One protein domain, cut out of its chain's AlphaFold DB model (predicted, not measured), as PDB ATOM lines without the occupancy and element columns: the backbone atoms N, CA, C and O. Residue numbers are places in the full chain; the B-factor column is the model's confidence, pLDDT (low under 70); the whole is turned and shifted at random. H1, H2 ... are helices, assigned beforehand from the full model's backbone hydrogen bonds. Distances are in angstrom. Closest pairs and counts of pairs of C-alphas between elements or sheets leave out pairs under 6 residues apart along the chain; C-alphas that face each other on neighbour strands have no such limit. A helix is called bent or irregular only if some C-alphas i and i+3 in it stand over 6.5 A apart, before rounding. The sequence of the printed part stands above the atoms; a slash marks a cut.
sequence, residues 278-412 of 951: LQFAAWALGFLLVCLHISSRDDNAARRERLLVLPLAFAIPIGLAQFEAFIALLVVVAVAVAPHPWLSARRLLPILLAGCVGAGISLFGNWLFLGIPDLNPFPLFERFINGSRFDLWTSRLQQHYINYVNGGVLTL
ATOM      1  N   LEU A 278     -36.814 -20.488  -5.341       80.19
ATOM      2  CA  LEU A 278     -37.431 -19.199  -5.668       80.19
ATOM      3  C   LEU A 278     -36.897 -18.600  -6.971       80.19
ATOM      4  O   LEU A 278     -37.654 -17.959  -7.698       80.19
ATOM      5  N   GLN A 279     -35.629 -18.850  -7.310       85.88
ATOM      6  CA  GLN A 279     -35.083 -18.456  -8.609       85.88
ATOM      7  C   GLN A 279     -35.764 -19.196  -9.747       85.88
ATOM      8  O   GLN A 279     -36.231 -18.559 -10.690       85.88
ATOM      9  N   PHE A 280     -35.858 -20.522  -9.639       85.00
ATOM     10  CA  PHE A 280     -36.569 -21.322 -10.624       85.00
ATOM     11  C   PHE A 280     -38.028 -20.877 -10.749       85.00
ATOM     12  O   PHE A 280     -38.486 -20.628 -11.857       85.00
ATOM     13  N   ALA A 281     -38.735 -20.698  -9.628       87.00
ATOM     14  CA  ALA A 281     -40.122 -20.247  -9.628       87.00
ATOM     15  C   ALA A 281     -40.296 -18.902 -10.353       87.00
ATOM     16  O   ALA A 281     -41.194 -18.749 -11.182       87.00
ATOM     17  N   ALA A 282     -39.426 -17.925 -10.069       91.75
ATOM     18  CA  ALA A 282     -39.469 -16.613 -10.706       91.75
ATOM     19  C   ALA A 282     -39.130 -16.697 -12.203       91.75
ATOM     20  O   ALA A 282     -39.848 -16.137 -13.029       91.75
ATOM     21  N   TRP A 283     -38.080 -17.428 -12.579       93.19
ATOM     22  CA  TRP A 283     -37.725 -17.627 -13.984       93.19
ATOM     23  C   TRP A 283     -38.809 -18.360 -14.760       93.19
ATOM     24  O   TRP A 283     -39.152 -17.915 -15.847       93.19
ATOM     25  N   ALA A 284     -39.393 -19.420 -14.210       92.56
ATOM     26  CA  ALA A 284     -40.430 -20.195 -14.875       92.56
ATOM     27  C   ALA A 284     -41.712 -19.369 -15.088       92.56
ATOM     28  O   ALA A 284     -42.257 -19.346 -16.194       92.56
ATOM     29  N   LEU A 285     -42.158 -18.621 -14.070       93.81
ATOM     30  CA  LEU A 285     -43.318 -17.734 -14.193       93.81
ATOM     31  C   LEU A 285     -43.061 -16.590 -15.190       93.81
ATOM     32  O   LEU A 285     -43.914 -16.289 -16.026       93.81
ATOM     33  N   GLY A 286     -41.876 -15.973 -15.136       94.75
ATOM     34  CA  GLY A 286     -41.485 -14.914 -16.067       94.75
ATOM     35  C   GLY A 286     -41.311 -15.414 -17.499       94.75
ATOM     36  O   GLY A 286     -41.749 -14.751 -18.436       94.75
ATOM     37  N   PHE A 287     -40.746 -16.608 -17.676       95.25
ATOM     38  CA  PHE A 287     -40.589 -17.257 -18.973       95.25
ATOM     39  C   PHE A 287     -41.948 -17.523 -19.625       95.25
ATOM     40  O   PHE A 287     -42.138 -17.184 -20.796       95.25
ATOM     41  N   LEU A 288     -42.919 -18.051 -18.869       95.56
ATOM     42  CA  LEU A 288     -44.288 -18.220 -19.360       95.56
ATOM     43  C   LEU A 288     -44.904 -16.878 -19.779       95.56
ATOM     44  O   LEU A 288     -45.466 -16.780 -20.870       95.56
ATOM     45  N   LEU A 289     -44.782 -15.843 -18.940       94.69
ATOM     46  CA  LEU A 289     -45.324 -14.516 -19.240       94.69
ATOM     47  C   LEU A 289     -44.757 -13.954 -20.554       94.69
ATOM     48  O   LEU A 289     -45.517 -13.453 -21.385       94.69
ATOM     49  N   VAL A 290     -43.448 -14.101 -20.789       94.38
ATOM     50  CA  VAL A 290     -42.825 -13.688 -22.056       94.38
ATOM     51  C   VAL A 290     -43.290 -14.545 -23.230       94.38
ATOM     52  O   VAL A 290     -43.559 -14.004 -24.300       94.38
ATOM     53  N   CYS A 291     -43.429 -15.863 -23.068       94.81
ATOM     54  CA  CYS A 291     -43.928 -16.723 -24.146       94.81
ATOM     55  C   CYS A 291     -45.329 -16.300 -24.614       94.81
ATOM     56  O   CYS A 291     -45.628 -16.334 -25.813       94.81
ATOM     57  N   LEU A 292     -46.170 -15.849 -23.681       92.56
ATOM     58  CA  LEU A 292     -47.495 -15.304 -23.970       92.56
ATOM     59  C   LEU A 292     -47.421 -13.921 -24.648       92.56
ATOM     60  O   LEU A 292     -48.183 -13.670 -25.584       92.56
ATOM     61  N   HIS A 293     -46.472 -13.052 -24.267       91.56
ATOM     62  CA  HIS A 293     -46.202 -11.783 -24.977       91.56
ATOM     63  C   HIS A 293     -45.767 -12.032 -26.426       91.56
ATOM     64  O   HIS A 293     -46.394 -11.524 -27.354       91.56
ATOM     65  N   ILE A 294     -44.777 -12.900 -26.643       92.75
ATOM     66  CA  ILE A 294     -44.278 -13.266 -27.981       92.75
ATOM     67  C   ILE A 294     -45.397 -13.868 -28.847       92.75
ATOM     68  O   ILE A 294     -45.468 -13.630 -30.057       92.75
ATOM     69  N   SER A 295     -46.294 -14.636 -28.230       90.75
ATOM     70  CA  SER A 295     -47.449 -15.238 -28.901       90.75
ATOM     71  C   SER A 295     -48.517 -14.224 -29.312       90.75
ATOM     72  O   SER A 295     -49.225 -14.461 -30.286       90.75
ATOM     73  N   SER A 296     -48.644 -13.109 -28.590       85.94
ATOM     74  CA  SER A 296     -49.730 -12.136 -28.774       85.94
ATOM     75  C   SER A 296     -49.324 -10.849 -29.502       85.94
ATOM     76  O   SER A 296     -50.198 -10.143 -29.998       85.94
ATOM     77  N   ARG A 297     -48.025 -10.536 -29.603       85.19
ATOM     78  CA  ARG A 297     -47.520  -9.320 -30.271       85.19
ATOM     79  C   ARG A 297     -47.368  -9.456 -31.792       85.19
ATOM     80  O   ARG A 297     -47.484 -10.545 -32.358       85.19
ATOM     81  N   ASP A 298     -47.101  -8.334 -32.463       87.50
ATOM     82  CA  ASP A 298     -46.722  -8.312 -33.882       87.50
ATOM     83  C   ASP A 298     -45.378  -9.027 -34.139       87.50
ATOM     84  O   ASP A 298     -44.595  -9.263 -33.216       87.50
ATOM     85  N   ASP A 299     -45.095  -9.385 -35.397       87.19
ATOM     86  CA  ASP A 299     -43.910 -10.181 -35.757       87.19
ATOM     87  C   ASP A 299     -42.574  -9.505 -35.408       87.19
ATOM     88  O   ASP A 299     -41.621 -10.180 -35.005       87.19
ATOM     89  N   ASN A 300     -42.482  -8.177 -35.523       87.31
ATOM     90  CA  ASN A 300     -41.243  -7.445 -35.259       87.31
ATOM     91  C   ASN A 300     -40.971  -7.326 -33.755       87.31
ATOM     92  O   ASN A 300     -39.829  -7.478 -33.307       87.31
ATOM     93  N   ALA A 301     -42.005  -7.066 -32.958       86.44
ATOM     94  CA  ALA A 301     -41.938  -7.071 -31.505       86.44
ATOM     95  C   ALA A 301     -41.640  -8.480 -30.971       86.44
ATOM     96  O   ALA A 301     -40.693  -8.642 -30.202       86.44
ATOM     97  N   ALA A 302     -42.345  -9.502 -31.467       88.88
ATOM     98  CA  ALA A 302     -42.120 -10.899 -31.103       88.88
ATOM     99  C   ALA A 302     -40.685 -11.354 -31.422       88.88
ATOM    100  O   ALA A 302     -40.039 -12.012 -30.604       88.88
ATOM    101  N   ARG A 303     -40.139 -10.966 -32.586       90.81
ATOM    102  CA  ARG A 303     -38.744 -11.258 -32.950       90.81
ATOM    103  C   ARG A 303     -37.754 -10.592 -31.996       90.81
ATOM    104  O   ARG A 303     -36.788 -11.244 -31.602       90.81
ATOM    105  N   ARG A 304     -37.966  -9.321 -31.639       90.00
ATOM    106  CA  ARG A 304     -37.089  -8.591 -30.706       90.00
ATOM    107  C   ARG A 304     -37.119  -9.210 -29.314       90.00
ATOM    108  O   ARG A 304     -36.063  -9.510 -28.773       90.00
ATOM    109  N   GLU A 305     -38.302  -9.469 -28.767       90.75
ATOM    110  CA  GLU A 305     -38.448 -10.083 -27.442       90.75
ATOM    111  C   GLU A 305     -37.820 -11.468 -27.377       90.75
ATOM    112  O   GLU A 305     -37.089 -11.758 -26.435       90.75
ATOM    113  N   ARG A 306     -38.005 -12.282 -28.421       91.69
ATOM    114  CA  ARG A 306     -37.347 -13.584 -28.544       91.69
ATOM    115  C   ARG A 306     -35.824 -13.486 -28.464       91.69
ATOM    116  O   ARG A 306     -35.200 -14.294 -27.786       91.69
ATOM    117  N   LEU A 307     -35.224 -12.517 -29.157       90.88
ATOM    118  CA  LEU A 307     -33.774 -12.296 -29.100       90.88
ATOM    119  C   LEU A 307     -33.330 -11.834 -27.706       90.88
ATOM    120  O   LEU A 307     -32.270 -12.240 -27.234       90.88
ATOM    121  N   LEU A 308     -34.154 -11.030 -27.031       92.00
ATOM    122  CA  LEU A 308     -33.855 -10.539 -25.688       92.00
ATOM    123  C   LEU A 308     -33.859 -11.650 -24.634       92.00
ATOM    124  O   LEU A 308     -33.004 -11.616 -23.750       92.00
ATOM    125  N   VAL A 309     -34.746 -12.645 -24.754       92.75
ATOM    126  CA  VAL A 309     -34.840 -13.769 -23.801       92.75
ATOM    127  C   VAL A 309     -34.038 -15.008 -24.180       92.75
ATOM    128  O   VAL A 309     -34.000 -15.961 -23.407       92.75
ATOM    129  N   LEU A 310     -33.339 -15.007 -25.315       91.25
ATOM    130  CA  LEU A 310     -32.457 -16.115 -25.688       91.25
ATOM    131  C   LEU A 310     -31.436 -16.479 -24.583       91.25
ATOM    132  O   LEU A 310     -31.296 -17.665 -24.293       91.25
ATOM    133  N   PRO A 311     -30.789 -15.518 -23.887       92.06
ATOM    134  CA  PRO A 311     -29.903 -15.830 -22.763       92.06
ATOM    135  C   PRO A 311     -30.612 -16.544 -21.607       92.06
ATOM    136  O   PRO A 311     -30.004 -17.380 -20.951       92.06
ATOM    137  N   LEU A 312     -31.895 -16.251 -21.362       92.38
ATOM    138  CA  LEU A 312     -32.686 -16.930 -20.330       92.38
ATOM    139  C   LEU A 312     -32.924 -18.397 -20.691       92.38
ATOM    140  O   LEU A 312     -32.781 -19.257 -19.826       92.38
ATOM    141  N   ALA A 313     -33.228 -18.676 -21.962       90.38
ATOM    142  CA  ALA A 313     -33.387 -20.042 -22.450       90.38
ATOM    143  C   ALA A 313     -32.112 -20.872 -22.257       90.38
ATOM    144  O   ALA A 313     -32.209 -22.043 -21.932       90.38
ATOM    145  N   PHE A 314     -30.925 -20.267 -22.371       89.00
ATOM    146  CA  PHE A 314     -29.662 -20.928 -22.024       89.00
ATOM    147  C   PHE A 314     -29.432 -21.027 -20.512       89.00
ATOM    148  O   PHE A 314     -29.002 -22.067 -20.018       89.00
ATOM    149  N   ALA A 315     -29.704 -19.953 -19.767       88.94
ATOM    150  CA  ALA A 315     -29.394 -19.865 -18.344       88.94
ATOM    151  C   ALA A 315     -30.190 -20.863 -17.490       88.94
ATOM    152  O   ALA A 315     -29.636 -21.412 -16.540       88.94
ATOM    153  N   ILE A 316     -31.462 -21.118 -17.821       87.50
ATOM    154  CA  ILE A 316     -32.315 -22.059 -17.076       87.50
ATOM    155  C   ILE A 316     -31.720 -23.484 -17.047       87.50
ATOM    156  O   ILE A 316     -31.502 -23.997 -15.946       87.50
ATOM    157  N   PRO A 317     -31.422 -24.127 -18.192       82.75
ATOM    158  CA  PRO A 317     -30.894 -25.487 -18.225       82.75
ATOM    159  C   PRO A 317     -29.391 -25.591 -17.936       82.75
ATOM    160  O   PRO A 317     -28.949 -26.627 -17.441       82.75
ATOM    161  N   ILE A 318     -28.602 -24.532 -18.178       81.00
ATOM    162  CA  ILE A 318     -27.234 -24.436 -17.630       81.00
ATOM    163  C   ILE A 318     -27.289 -24.479 -16.114       81.00
ATOM    164  O   ILE A 318     -26.462 -25.134 -15.488       81.00
ATOM    165  N   GLY A 319     -28.294 -23.812 -15.544       72.81
ATOM    166  CA  GLY A 319     -28.607 -23.969 -14.150       72.81
ATOM    167  C   GLY A 319     -28.886 -25.442 -13.843       72.81
ATOM    168  O   GLY A 319     -28.144 -26.150 -13.169       72.81
ATOM    169  N   LEU A 320     -29.958 -25.963 -14.416       74.94
ATOM    170  CA  LEU A 320     -30.315 -27.345 -14.180       74.94
ATOM    171  C   LEU A 320     -30.992 -27.953 -15.398       74.94
ATOM    172  O   LEU A 320     -32.109 -27.572 -15.737       74.94
ATOM    173  N   ALA A 321     -30.352 -28.947 -16.012       76.06
ATOM    174  CA  ALA A 321     -30.802 -29.514 -17.281       76.06
ATOM    175  C   ALA A 321     -32.246 -30.048 -17.224       76.06
ATOM    176  O   ALA A 321     -33.026 -29.825 -18.144       76.06
ATOM    177  N   GLN A 322     -32.648 -30.668 -16.110       75.00
ATOM    178  CA  GLN A 322     -34.027 -31.136 -15.880       75.00
ATOM    179  C   GLN A 322     -35.085 -30.014 -15.870       75.00
ATOM    180  O   GLN A 322     -36.257 -30.291 -16.123       75.00
ATOM    181  N   PHE A 323     -34.714 -28.747 -15.639       81.81
ATOM    182  CA  PHE A 323     -35.654 -27.631 -15.793       81.81
ATOM    183  C   PHE A 323     -36.077 -27.420 -17.247       81.81
ATOM    184  O   PHE A 323     -37.167 -26.897 -17.467       81.81
ATOM    185  N   GLU A 324     -35.303 -27.888 -18.230       85.88
ATOM    186  CA  GLU A 324     -35.691 -27.803 -19.639       85.88
ATOM    187  C   GLU A 324     -36.995 -28.552 -19.919       85.88
ATOM    188  O   GLU A 324     -37.864 -28.037 -20.615       85.88
ATOM    189  N   ALA A 325     -37.191 -29.728 -19.313       80.25
ATOM    190  CA  ALA A 325     -38.435 -30.482 -19.465       80.25
ATOM    191  C   ALA A 325     -39.647 -29.689 -18.942       80.25
ATOM    192  O   ALA A 325     -40.719 -29.694 -19.550       80.25
ATOM    193  N   PHE A 326     -39.467 -28.956 -17.840       84.38
ATOM    194  CA  PHE A 326     -40.503 -28.087 -17.290       84.38
ATOM    195  C   PHE A 326     -40.772 -26.881 -18.201       84.38
ATOM    196  O   PHE A 326     -41.926 -26.560 -18.483       84.38
ATOM    197  N   ILE A 327     -39.721 -26.235 -18.709       88.06
ATOM    198  CA  ILE A 327     -39.835 -25.108 -19.641       88.06
ATOM    199  C   ILE A 327     -40.509 -25.526 -20.951       88.06
ATOM    200  O   ILE A 327     -41.395 -24.817 -21.426       88.06
ATOM    201  N   ALA A 328     -40.176 -26.698 -21.492       85.94
ATOM    202  CA  ALA A 328     -40.832 -27.259 -22.667       85.94
ATOM    203  C   ALA A 328     -42.345 -27.404 -22.453       85.94
ATOM    204  O   ALA A 328     -43.139 -27.015 -23.311       85.94
ATOM    205  N   LEU A 329     -42.758 -27.878 -21.276       86.50
ATOM    206  CA  LEU A 329     -44.169 -27.988 -20.917       86.50
ATOM    207  C   LEU A 329     -44.850 -26.613 -20.801       86.50
ATOM    208  O   LEU A 329     -45.986 -26.454 -21.248       86.50
ATOM    209  N   LEU A 330     -44.155 -25.587 -20.296       90.00
ATOM    210  CA  LEU A 330     -44.666 -24.211 -20.306       90.00
ATOM    211  C   LEU A 330     -44.800 -23.632 -21.720       90.00
ATOM    212  O   LEU A 330     -45.755 -22.903 -21.984       90.00
ATOM    213  N   VAL A 331     -43.888 -23.964 -22.640       90.44
ATOM    214  CA  VAL A 331     -44.022 -23.600 -24.061       90.44
ATOM    215  C   VAL A 331     -45.259 -24.265 -24.660       90.44
ATOM    216  O   VAL A 331     -46.032 -23.591 -25.338       90.44
ATOM    217  N   VAL A 332     -45.495 -25.550 -24.375       86.75
ATOM    218  CA  VAL A 332     -46.704 -26.264 -24.821       86.75
ATOM    219  C   VAL A 332     -47.965 -25.580 -24.294       86.75
ATOM    220  O   VAL A 332     -48.884 -25.331 -25.073       86.75
ATOM    221  N   VAL A 333     -47.993 -25.206 -23.010       85.88
ATOM    222  CA  VAL A 333     -49.097 -24.427 -22.427       85.88
ATOM    223  C   VAL A 333     -49.280 -23.106 -23.174       85.88
ATOM    224  O   VAL A 333     -50.388 -22.816 -23.617       85.88
ATOM    225  N   ALA A 334     -48.214 -22.324 -23.369       89.50
ATOM    226  CA  ALA A 334     -48.284 -21.033 -24.053       89.50
ATOM    227  C   ALA A 334     -48.802 -21.159 -25.497       89.50
ATOM    228  O   ALA A 334     -49.615 -20.345 -25.926       89.50
ATOM    229  N   VAL A 335     -48.372 -22.191 -26.230       87.44
ATOM    230  CA  VAL A 335     -48.854 -22.504 -27.585       87.44
ATOM    231  C   VAL A 335     -50.332 -22.890 -27.570       87.44
ATOM    232  O   VAL A 335     -51.092 -22.399 -28.402       87.44
ATOM    233  N   ALA A 336     -50.746 -23.742 -26.631       82.38
ATOM    234  CA  ALA A 336     -52.111 -24.251 -26.550       82.38
ATOM    235  C   ALA A 336     -53.138 -23.155 -26.228       82.38
ATOM    236  O   ALA A 336     -54.262 -23.203 -26.723       82.38
ATOM    237  N   VAL A 337     -52.757 -22.165 -25.415       83.06
ATOM    238  CA  VAL A 337     -53.654 -21.076 -24.991       83.06
ATOM    239  C   VAL A 337     -53.578 -19.844 -25.893       83.06
ATOM    240  O   VAL A 337     -54.329 -18.886 -25.689       83.06
ATOM    241  N   ALA A 338     -52.662 -19.825 -26.865       85.31
ATOM    242  CA  ALA A 338     -52.497 -18.699 -27.769       85.31
ATOM    243  C   ALA A 338     -53.650 -18.605 -28.788       85.31
ATOM    244  O   ALA A 338     -54.162 -19.632 -29.234       85.31
ATOM    245  N   PRO A 339     -54.006 -17.392 -29.254       83.56
ATOM    246  CA  PRO A 339     -55.048 -17.220 -30.273       83.56
ATOM    247  C   PRO A 339     -54.716 -17.909 -31.607       83.56
ATOM    248  O   PRO A 339     -55.612 -18.340 -32.328       83.56
ATOM    249  N   HIS A 340     -53.423 -18.020 -31.931       87.69
ATOM    250  CA  HIS A 340     -52.917 -18.644 -33.155       87.69
ATOM    251  C   HIS A 340     -51.820 -19.674 -32.822       87.69
ATOM    252  O   HIS A 340     -50.633 -19.366 -32.965       87.69
ATOM    253  N   PRO A 341     -52.184 -20.907 -32.410       86.81
ATOM    254  CA  PRO A 341     -51.238 -21.887 -31.863       86.81
ATOM    255  C   PRO A 341     -50.067 -22.206 -32.791       86.81
ATOM    256  O   PRO A 341     -48.919 -22.263 -32.362       86.81
ATOM    257  N   TRP A 342     -50.320 -22.351 -34.091       89.50
ATOM    258  CA  TRP A 342     -49.260 -22.654 -35.051       89.50
ATOM    259  C   TRP A 342     -48.249 -21.504 -35.197       89.50
ATOM    260  O   TRP A 342     -47.041 -21.740 -35.281       89.50
ATOM    261  N   LEU A 343     -48.722 -20.252 -35.194       90.62
ATOM    262  CA  LEU A 343     -47.849 -19.078 -35.283       90.62
ATOM    263  C   LEU A 343     -47.017 -18.959 -34.005       90.62
ATOM    264  O   LEU A 343     -45.803 -18.766 -34.077       90.62
ATOM    265  N   SER A 344     -47.649 -19.162 -32.849       90.94
ATOM    266  CA  SER A 344     -46.972 -19.249 -31.556       90.94
ATOM    267  C   SER A 344     -45.916 -20.347 -31.528       90.94
ATOM    268  O   SER A 344     -44.785 -20.080 -31.134       90.94
ATOM    269  N   ALA A 345     -46.225 -21.549 -32.021       91.12
ATOM    270  CA  ALA A 345     -45.272 -22.654 -32.088       91.12
ATOM    271  C   ALA A 345     -44.038 -22.273 -32.917       91.12
ATOM    272  O   ALA A 345     -42.910 -22.420 -32.449       91.12
ATOM    273  N   ARG A 346     -44.227 -21.682 -34.106       93.69
ATOM    274  CA  ARG A 346     -43.112 -21.181 -34.927       93.69
ATOM    275  C   ARG A 346     -42.309 -20.079 -34.241       93.69
ATOM    276  O   ARG A 346     -41.088 -20.022 -34.392       93.69
ATOM    277  N   ARG A 347     -42.975 -19.180 -33.517       93.38
ATOM    278  CA  ARG A 347     -42.310 -18.076 -32.817       93.38
ATOM    279  C   ARG A 347     -41.486 -18.567 -31.627       93.38
ATOM    280  O   ARG A 347     -40.390 -18.039 -31.437       93.38
ATOM    281  N   LEU A 348     -41.975 -19.566 -30.889       93.44
ATOM    282  CA  LEU A 348     -41.368 -20.086 -29.657       93.44
ATOM    283  C   LEU A 348     -40.365 -21.227 -29.884       93.44
ATOM    284  O   LEU A 348     -39.451 -21.381 -29.077       93.44
ATOM    285  N   LEU A 349     -40.458 -21.970 -30.994       90.19
ATOM    286  CA  LEU A 349     -39.544 -23.075 -31.317       90.19
ATOM    287  C   LEU A 349     -38.049 -22.707 -31.198       90.19
ATOM    288  O   LEU A 349     -37.311 -23.490 -30.608       90.19
ATOM    289  N   PRO A 350     -37.565 -21.536 -31.663       91.25
ATOM    290  CA  PRO A 350     -36.152 -21.188 -31.507       91.25
ATOM    291  C   PRO A 350     -35.707 -21.033 -30.046       91.25
ATOM    292  O   PRO A 350     -34.555 -21.310 -29.736       91.25
ATOM    293  N   ILE A 351     -36.604 -20.596 -29.153       91.81
ATOM    294  CA  ILE A 351     -36.314 -20.469 -27.716       91.81
ATOM    295  C   ILE A 351     -36.188 -21.862 -27.100       91.81
ATOM    296  O   ILE A 351     -35.240 -22.116 -26.366       91.81
ATOM    297  N   LEU A 352     -37.099 -22.773 -27.456       88.88
ATOM    298  CA  LEU A 352     -37.060 -24.164 -27.007       88.88
ATOM    299  C   LEU A 352     -35.794 -24.885 -27.495       88.88
ATOM    300  O   LEU A 352     -35.123 -25.558 -26.725       88.88
ATOM    301  N   LEU A 353     -35.418 -24.700 -28.764       89.19
ATOM    302  CA  LEU A 353     -34.181 -25.272 -29.303       89.19
ATOM    303  C   LEU A 353     -32.941 -24.727 -28.584       89.19
ATOM    304  O   LEU A 353     -32.025 -25.489 -28.293       89.19
ATOM    305  N   ALA A 354     -32.917 -23.431 -28.265       88.94
ATOM    306  CA  ALA A 354     -31.835 -22.838 -27.483       88.94
ATOM    307  C   ALA A 354     -31.750 -23.429 -26.066       88.94
ATOM    308  O   ALA A 354     -30.648 -23.713 -25.600       88.94
ATOM    309  N   GLY A 355     -32.896 -23.676 -25.423       88.06
ATOM    310  CA  GLY A 355     -32.971 -24.382 -24.143       88.06
ATOM    311  C   GLY A 355     -32.424 -25.805 -24.223       88.06
ATOM    312  O   GLY A 355     -31.524 -26.170 -23.470       88.06
ATOM    313  N   CYS A 356     -32.841 -26.578 -25.227       87.12
ATOM    314  CA  CYS A 356     -32.320 -27.925 -25.472       87.12
ATOM    315  C   CYS A 356     -30.798 -27.941 -25.697       87.12
ATOM    316  O   CYS A 356     -30.103 -28.809 -25.167       87.12
ATOM    317  N   VAL A 357     -30.257 -26.968 -26.440       87.38
ATOM    318  CA  VAL A 357     -28.802 -26.811 -26.610       87.38
ATOM    319  C   VAL A 357     -28.138 -26.470 -25.274       87.38
ATOM    320  O   VAL A 357     -27.127 -27.076 -24.932       87.38
ATOM    321  N   GLY A 358     -28.714 -25.555 -24.490       85.56
ATOM    322  CA  GLY A 358     -28.237 -25.227 -23.145       85.56
ATOM    323  C   GLY A 358     -28.226 -26.435 -22.202       85.56
ATOM    324  O   GLY A 358     -27.248 -26.642 -21.487       85.56
ATOM    325  N   ALA A 359     -29.260 -27.278 -22.250       85.50
ATOM    326  CA  ALA A 359     -29.333 -28.529 -21.496       85.50
ATOM    327  C   ALA A 359     -28.260 -29.522 -21.946       85.50
ATOM    328  O   ALA A 359     -27.587 -30.110 -21.104       85.50
ATOM    329  N   GLY A 360     -28.043 -29.659 -23.256       84.25
ATOM    330  CA  GLY A 360     -26.960 -30.474 -23.804       84.25
ATOM    331  C   GLY A 360     -25.581 -30.009 -23.329       84.25
ATOM    332  O   GLY A 360     -24.789 -30.829 -22.878       84.25
ATOM    333  N   ILE A 361     -25.319 -28.695 -23.356       83.75
ATOM    334  CA  ILE A 361     -24.074 -28.099 -22.839       83.75
ATOM    335  C   ILE A 361     -23.919 -28.379 -21.341       83.75
ATOM    336  O   ILE A 361     -22.834 -28.751 -20.908       83.75
ATOM    337  N   SER A 362     -24.994 -28.229 -20.565       81.94
ATOM    338  CA  SER A 362     -25.010 -28.486 -19.121       81.94
ATOM    339  C   SER A 362     -24.679 -29.944 -18.796       81.94
ATOM    340  O   SER A 362     -23.714 -30.221 -18.088       81.94
ATOM    341  N   LEU A 363     -25.410 -30.890 -19.397       83.69
ATOM    342  CA  LEU A 363     -25.209 -32.330 -19.206       83.69
ATOM    343  C   LEU A 363     -23.825 -32.786 -19.680       83.69
ATOM    344  O   LEU A 363     -23.174 -33.589 -19.015       83.69
ATOM    345  N   PHE A 364     -23.362 -32.276 -20.822       83.12
ATOM    346  CA  PHE A 364     -22.037 -32.602 -21.341       83.12
ATOM    347  C   PHE A 364     -20.926 -32.009 -20.473       83.12
ATOM    348  O   PHE A 364     -19.954 -32.696 -20.177       83.12
ATOM    349  N   GLY A 365     -21.095 -30.768 -20.008       78.38
ATOM    350  CA  GLY A 365     -20.211 -30.145 -19.030       78.38
ATOM    351  C   GLY A 365     -20.127 -30.987 -17.759       78.38
ATOM    352  O   GLY A 365     -19.037 -31.396 -17.372       78.38
ATOM    353  N   ASN A 366     -21.267 -31.342 -17.162       77.31
ATOM    354  CA  ASN A 366     -21.317 -32.223 -15.991       77.31
ATOM    355  C   ASN A 366     -20.590 -33.542 -16.255       77.31
ATOM    356  O   ASN A 366     -19.777 -33.967 -15.444       77.31
ATOM    357  N   TRP A 367     -20.820 -34.167 -17.407       84.06
ATOM    358  CA  TRP A 367     -20.162 -35.423 -17.743       84.06
ATOM    359  C   TRP A 367     -18.641 -35.282 -17.879       84.06
ATOM    360  O   TRP A 367     -17.905 -36.116 -17.355       84.06
ATOM    361  N   LEU A 368     -18.160 -34.215 -18.524       78.50
ATOM    362  CA  LEU A 368     -16.728 -33.940 -18.667       78.50
ATOM    363  C   LEU A 368     -16.046 -33.652 -17.326       78.50
ATOM    364  O   LEU A 368     -14.946 -34.152 -17.090       78.50
ATOM    365  N   PHE A 369     -16.681 -32.848 -16.470       72.69
ATOM    366  CA  PHE A 369     -16.115 -32.433 -15.187       72.69
ATOM    367  C   PHE A 369     -16.320 -33.502 -14.107       72.69
ATOM    368  O   PHE A 369     -15.363 -33.964 -13.500       72.69
ATOM    369  N   LEU A 370     -17.561 -33.927 -13.873       72.44
ATOM    370  CA  LEU A 370     -17.948 -34.819 -12.774       72.44
ATOM    371  C   LEU A 370     -17.886 -36.307 -13.136       72.44
ATOM    372  O   LEU A 370     -17.973 -37.147 -12.245       72.44
ATOM    373  N   GLY A 371     -17.786 -36.653 -14.419       79.06
ATOM    374  CA  GLY A 371     -17.886 -38.039 -14.875       79.06
ATOM    375  C   GLY A 371     -19.316 -38.579 -14.927       79.06
ATOM    376  O   GLY A 371     -19.487 -39.774 -15.126       79.06
ATOM    377  N   ILE A 372     -20.348 -37.748 -14.753       81.12
ATOM    378  CA  ILE A 372     -21.762 -38.139 -14.868       81.12
ATOM    379  C   ILE A 372     -22.593 -36.964 -15.411       81.12
ATOM    380  O   ILE A 372     -22.306 -35.829 -15.037       81.12
ATOM    381  N   PRO A 373     -23.613 -37.179 -16.269       80.88
ATOM    382  CA  PRO A 373     -24.374 -36.063 -16.840       80.88
ATOM    383  C   PRO A 373     -25.233 -35.285 -15.831       80.88
ATOM    384  O   PRO A 373     -25.385 -34.077 -15.971       80.88
ATOM    385  N   ASP A 374     -25.805 -35.939 -14.820       77.38
ATOM    386  CA  ASP A 374     -26.516 -35.290 -13.706       77.38
ATOM    387  C   ASP A 374     -26.595 -36.269 -12.517       77.38
ATOM    388  O   ASP A 374     -26.495 -37.484 -12.691       77.38
ATOM    389  N   LEU A 375     -26.780 -35.746 -11.304       69.81
ATOM    390  CA  LEU A 375     -26.913 -36.528 -10.069       69.81
ATOM    391  C   LEU A 375     -28.360 -36.732  -9.635       69.81
ATOM    392  O   LEU A 375     -28.613 -37.550  -8.754       69.81
ATOM    393  N   ASN A 376     -29.312 -35.981 -10.191       67.69
ATOM    394  CA  ASN A 376     -30.702 -36.083  -9.770       67.69
ATOM    395  C   ASN A 376     -31.657 -36.080 -10.976       67.69
ATOM    396  O   ASN A 376     -31.832 -35.018 -11.579       67.69
ATOM    397  N   PRO A 377     -32.312 -37.213 -11.295       66.12
ATOM    398  CA  PRO A 377     -32.283 -38.488 -10.562       66.12
ATOM    399  C   PRO A 377     -31.058 -39.350 -10.920       66.12
ATOM    400  O   PRO A 377     -30.882 -39.724 -12.078       66.12
ATOM    401  N   PHE A 378     -30.241 -39.725  -9.927       70.75
ATOM    402  CA  PHE A 378     -29.028 -40.538 -10.128       70.75
ATOM    403  C   PHE A 378     -29.259 -41.833 -10.930       70.75
ATOM    404  O   PHE A 378     -28.498 -42.063 -11.872       70.75
ATOM    405  N   PRO A 379     -30.322 -42.633 -10.677       69.75
ATOM    406  CA  PRO A 379     -30.543 -43.880 -11.418       69.75
ATOM    407  C   PRO A 379     -30.688 -43.698 -12.938       69.75
ATOM    408  O   PRO A 379     -30.325 -44.583 -13.706       69.75
ATOM    409  N   LEU A 380     -31.176 -42.540 -13.403       72.31
ATOM    410  CA  LEU A 380     -31.340 -42.262 -14.836       72.31
ATOM    411  C   LEU A 380     -29.990 -42.087 -15.550       72.31
ATOM    412  O   LEU A 380     -29.858 -42.396 -16.741       72.31
ATOM    413  N   PHE A 381     -28.998 -41.576 -14.820       79.81
ATOM    414  CA  PHE A 381     -27.704 -41.167 -15.354       79.81
ATOM    415  C   PHE A 381     -26.554 -42.106 -14.987       79.81
ATOM    416  O   PHE A 381     -25.491 -42.013 -15.600       79.81
ATOM    417  N   GLU A 382     -26.767 -43.048 -14.063       84.12
ATOM    418  CA  GLU A 382     -25.742 -43.982 -13.581       84.12
ATOM    419  C   GLU A 382     -25.053 -44.754 -14.722       84.12
ATOM    420  O   GLU A 382     -23.832 -44.902 -14.745       84.12
ATOM    421  N   ARG A 383     -25.817 -45.186 -15.732       87.38
ATOM    422  CA  ARG A 383     -25.281 -45.913 -16.898       87.38
ATOM    423  C   ARG A 383     -24.307 -45.101 -17.760       87.38
ATOM    424  O   ARG A 383     -23.603 -45.681 -18.578       87.38
ATOM    425  N   PHE A 384     -24.287 -43.779 -17.607       86.38
ATOM    426  CA  PHE A 384     -23.404 -42.876 -18.347       86.38
ATOM    427  C   PHE A 384     -22.171 -42.459 -17.531       86.38
ATOM    428  O   PHE A 384     -21.439 -41.565 -17.956       86.38
ATOM    429  N   ILE A 385     -21.933 -43.078 -16.368       88.12
ATOM    430  CA  ILE A 385     -20.784 -42.764 -15.519       88.12
ATOM    431  C   ILE A 385     -19.464 -43.100 -16.229       88.12
ATOM    432  O   ILE A 385     -19.221 -44.236 -16.631       88.12
ATOM    433  N   ASN A 386     -18.567 -42.119 -16.292       88.12
ATOM    434  CA  ASN A 386     -17.146 -42.315 -16.530       88.12
ATOM    435  C   ASN A 386     -16.439 -42.530 -15.183       88.12
ATOM    436  O   ASN A 386     -16.145 -41.565 -14.474       88.12
ATOM    437  N   GLY A 387     -16.143 -43.790 -14.847       84.12
ATOM    438  CA  GLY A 387     -15.541 -44.166 -13.558       84.12
ATOM    439  C   GLY A 387     -14.239 -43.421 -13.252       84.12
ATOM    440  O   GLY A 387     -14.077 -42.904 -12.155       84.12
ATOM    441  N   SER A 388     -13.372 -43.226 -14.256       82.94
ATOM    442  CA  SER A 388     -12.088 -42.525 -14.074       82.94
ATOM    443  C   SER A 388     -12.225 -41.080 -13.574       82.94
ATOM    444  O   SER A 388     -11.296 -40.561 -12.963       82.94
ATOM    445  N   ARG A 389     -13.373 -40.433 -13.826       76.00
ATOM    446  CA  ARG A 389     -13.686 -39.073 -13.365       76.00
ATOM    447  C   ARG A 389     -14.595 -39.076 -12.139       76.00
ATOM    448  O   ARG A 389     -14.356 -38.324 -11.201       76.00
ATOM    449  N   PHE A 390     -15.619 -39.921 -12.139       77.62
ATOM    450  CA  PHE A 390     -16.610 -39.991 -11.066       77.62
ATOM    451  C   PHE A 390     -16.005 -40.476  -9.739       77.62
ATOM    452  O   PHE A 390     -16.283 -39.899  -8.686       77.62
ATOM    453  N   ASP A 391     -15.096 -41.453  -9.796       75.31
ATOM    454  CA  ASP A 391     -14.461 -42.037  -8.608       75.31
ATOM    455  C   ASP A 391     -13.380 -41.121  -7.986       75.31
ATOM    456  O   ASP A 391     -12.847 -41.411  -6.914       75.31
ATOM    457  N   LEU A 392     -13.061 -39.980  -8.620       68.06
ATOM    458  CA  LEU A 392     -12.132 -38.985  -8.061       68.06
ATOM    459  C   LEU A 392     -12.704 -38.268  -6.838       68.06
ATOM    460  O   LEU A 392     -11.942 -37.755  -6.022       68.06
ATOM    461  N   TRP A 393     -14.027 -38.203  -6.717       64.00
ATOM    462  CA  TRP A 393     -14.676 -37.313  -5.757       64.00
ATOM    463  C   TRP A 393     -15.849 -37.961  -5.012       64.00
ATOM    464  O   TRP A 393     -16.257 -37.463  -3.963       64.00
ATOM    465  N   THR A 394     -16.386 -39.080  -5.504       70.31
ATOM    466  CA  THR A 394     -17.455 -39.828  -4.832       70.31
ATOM    467  C   THR A 394     -17.424 -41.312  -5.191       70.31
ATOM    468  O   THR A 394     -16.523 -41.784  -5.872       70.31
ATOM    469  N   SER A 395     -18.420 -42.058  -4.718       73.94
ATOM    470  CA  SER A 395     -18.696 -43.431  -5.121       73.94
ATOM    471  C   SER A 395     -20.185 -43.602  -5.410       73.94
ATOM    472  O   SER A 395     -21.031 -42.859  -4.903       73.94
ATOM    473  N   ARG A 396     -20.537 -44.632  -6.187       82.44
ATOM    474  CA  ARG A 396     -21.947 -44.953  -6.473       82.44
ATOM    475  C   ARG A 396     -22.740 -45.195  -5.190       82.44
ATOM    476  O   ARG A 396     -23.850 -44.693  -5.047       82.44
ATOM    477  N   LEU A 397     -22.140 -45.904  -4.229       77.50
ATOM    478  CA  LEU A 397     -22.759 -46.198  -2.937       77.50
ATOM    479  C   LEU A 397     -23.100 -44.919  -2.163       77.50
ATOM    480  O   LEU A 397     -24.208 -44.791  -1.644       77.50
ATOM    481  N   GLN A 398     -22.176 -43.955  -2.132       74.19
ATOM    482  CA  GLN A 398     -22.414 -42.655  -1.510       74.19
ATOM    483  C   GLN A 398     -23.569 -41.911  -2.189       74.19
ATOM    484  O   GLN A 398     -24.421 -41.361  -1.495       74.19
ATOM    485  N   GLN A 399     -23.631 -41.907  -3.525       75.81
ATOM    486  CA  GLN A 399     -24.722 -41.240  -4.239       75.81
ATOM    487  C   GLN A 399     -26.071 -41.926  -4.020       75.81
ATOM    488  O   GLN A 399     -27.074 -41.236  -3.841       75.81
ATOM    489  N   HIS A 400     -26.122 -43.259  -3.953       75.81
ATOM    490  CA  HIS A 400     -27.338 -43.956  -3.538       75.81
ATOM    491  C   HIS A 400     -27.748 -43.551  -2.121       75.81
ATOM    492  O   HIS A 400     -28.889 -43.142  -1.923       75.81
ATOM    493  N   TYR A 401     -26.822 -43.580  -1.158       72.81
ATOM    494  CA  TYR A 401     -27.086 -43.159   0.220       72.81
ATOM    495  C   TYR A 401     -27.662 -41.737   0.287       72.81
ATOM    496  O   TYR A 401     -28.719 -41.534   0.882       72.81
ATOM    497  N   ILE A 402     -27.030 -40.767  -0.382       68.69
ATOM    498  CA  ILE A 402     -27.491 -39.371  -0.420       68.69
ATOM    499  C   ILE A 402     -28.894 -39.264  -1.032       68.69
ATOM    500  O   ILE A 402     -29.758 -38.583  -0.477       68.69
ATOM    501  N   ASN A 403     -29.150 -39.938  -2.157       67.94
ATOM    502  CA  ASN A 403     -30.459 -39.889  -2.811       67.94
ATOM    503  C   ASN A 403     -31.569 -40.520  -1.955       67.94
ATOM    504  O   ASN A 403     -32.668 -39.962  -1.886       67.94
ATOM    505  N   TYR A 404     -31.278 -41.626  -1.260       68.69
ATOM    506  CA  TYR A 404     -32.225 -42.272  -0.350       68.69
ATOM    507  C   TYR A 404     -32.521 -41.412   0.882       68.69
ATOM    508  O   TYR A 404     -33.687 -41.245   1.230       68.69
ATOM    509  N   VAL A 405     -31.501 -40.818   1.513       61.22
ATOM    510  CA  VAL A 405     -31.681 -39.977   2.714       61.22
ATOM    511  C   VAL A 405     -32.474 -38.704   2.401       61.22
ATOM    512  O   VAL A 405     -33.272 -38.263   3.223       61.22
ATOM    513  N   ASN A 406     -32.324 -38.140   1.200       54.81
ATOM    514  CA  ASN A 406     -33.012 -36.906   0.808       54.81
ATOM    515  C   ASN A 406     -34.474 -37.105   0.356       54.81
ATOM    516  O   ASN A 406     -35.120 -36.137  -0.063       54.81
ATOM    517  N   GLY A 407     -35.009 -38.335   0.396       49.41
ATOM    518  CA  GLY A 407     -36.364 -38.643  -0.087       49.41
ATOM    519  C   GLY A 407     -36.548 -38.361  -1.589       49.41
ATOM    520  O   GLY A 407     -37.661 -38.117  -2.063       49.41
ATOM    521  N   GLY A 408     -35.443 -38.327  -2.341       41.62
ATOM    522  CA  GLY A 408     -35.395 -38.099  -3.784       41.62
ATOM    523  C   GLY A 408     -35.556 -39.409  -4.538       41.62
ATOM    524  O   GLY A 408     -34.715 -39.764  -5.355       41.62
ATOM    525  N   VAL A 409     -36.596 -40.171  -4.221       37.25
ATOM    526  CA  VAL A 409     -36.786 -41.492  -4.807       37.25
ATOM    527  C   VAL A 409     -37.756 -41.372  -5.977       37.25
ATOM    528  O   VAL A 409     -38.938 -41.670  -5.876       37.25
ATOM    529  N   LEU A 410     -37.226 -40.963  -7.130       33.09
ATOM    530  CA  LEU A 410     -37.675 -41.566  -8.381       33.09
ATOM    531  C   LEU A 410     -37.126 -43.001  -8.382       33.09
ATOM    532  O   LEU A 410     -36.124 -43.285  -9.034       33.09
ATOM    533  N   THR A 411     -37.752 -43.921  -7.640       35.09
ATOM    534  CA  THR A 411     -37.635 -45.353  -7.951       35.09
ATOM    535  C   THR A 411     -38.467 -45.589  -9.195       35.09
ATOM    536  O   THR A 411     -39.529 -46.198  -9.162       35.09
ATOM    537  N   LEU A 412     -37.963 -45.119 -10.332       30.73
ATOM    538  CA  LEU A 412     -38.179 -45.851 -11.564       30.73
ATOM    539  C   LEU A 412     -37.298 -47.095 -11.441       30.73
ATOM    540  O   LEU A 412     -36.211 -47.149 -12.007       30.73
TER     541      LEU A 412
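Overview. This is residues 278 to 412 of the 951 residues of an uncharacterized protein of Tardiphaga robiniae (UniProt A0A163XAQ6). An up-and-down bundle of four helices or arms, H1, H2a, H3 and H4, makes one end of this elongated domain, and the long helix H4 runs on from it to a small, loose head of the short helices H5, H6 and H7. H2b, the second arm of the bent helix H2, packs beside H4. The printed part has 135 residues with seven named helices, H1 to H7 in chain order, and no named strand: all helix. It is loose, with a radius of gyration of the C-alphas of 17.7 A, and spans 54 by 27 by 25 A, only just elongated.

Arrangement. Begin at H1, residues 278 to 296. With its residues 290 to 295 alone it touches H2a, residues 299 to 308, in a hairpin: the closest C-alphas, Ile 294 and Ala 302, are 4.5 A apart, at a shallow tilt of 19 degrees, opposite ways. By its hydrogen bonds H2, residues 299 to 319, was assigned as one helix, but it is bent: C-alphas 308 and 311 are 7.2 A apart, and H2a and H2b, residues 311 to 319, stand at a steep tilt of 40 degrees. H3, residues 323 to 337, touches H1, closest at the C-alphas of Leu 292 and Ala 334, 5.8 A. H3 forms a hairpin with H4, residues 341 to 370: they run opposite ways at a shallow tilt of 3 degrees, with C-alphas Val 335 and Pro 341 closest at 4.9 A. H4 is the hub; its residues 351 to 362 alone touch H2b, closest at C-alphas Phe 314 and Gly 358, 4.7 A, at a steep tilt of 39 degrees. H4 is irregular, with C-alphas 347 and 350 7.0 A apart, and has a kink of 42 degrees near residue 348. Further on, H5, residues 378 to 384, is irregular too, with C-alphas 380 and 383 7.4 A apart. H6, residues 387 to 390, touches residues 368 to 370 of H4 alone, closest at C-alphas Leu 370 and Phe 390, 5.6 A. H7, residues 396 to 405, only just touches H5, with 3 pairs of C-alphas within 8 A, closest at Phe 378 and Gln 399, 7.3 A. Every O i to N i+4 pair is within hydrogen-bond range in H1, H2a, H3 and H7, against 4 of 5 in H2b, 24 of 26 in H4 and 1 of 3 in H5, which has 2 of 4 O i to N i+3 pairs within range; H6 is too short for an O i to N i+4 pair.

Along the chain. Find C-alpha 278 at (-37.431, -19.199, -5.668); H1 runs 27.1 A from there. H2a is 14.2 A long, H2b 11.9 A and H3 21.3 A. H4 covers 40.5 A, from C-alpha 341 at (-51.238, -21.887, -31.863). H5 is 10.2 A long, H6 5.0 A, and H7 14.3 A, ending at C-alpha 405 at (-31.681, -39.977, 2.714).

Size, cuts and confidence. The two C-alphas farthest apart, Asp 298 and Leu 397, are 54.5 A apart. The printed part has no cut; the link from H4 to H5 is short and the other links are tight. The mean pLDDT of the printed part is 81.8; look for values under 70 at residues 375 to 377, 379, 392 to 393 and 402 to 412.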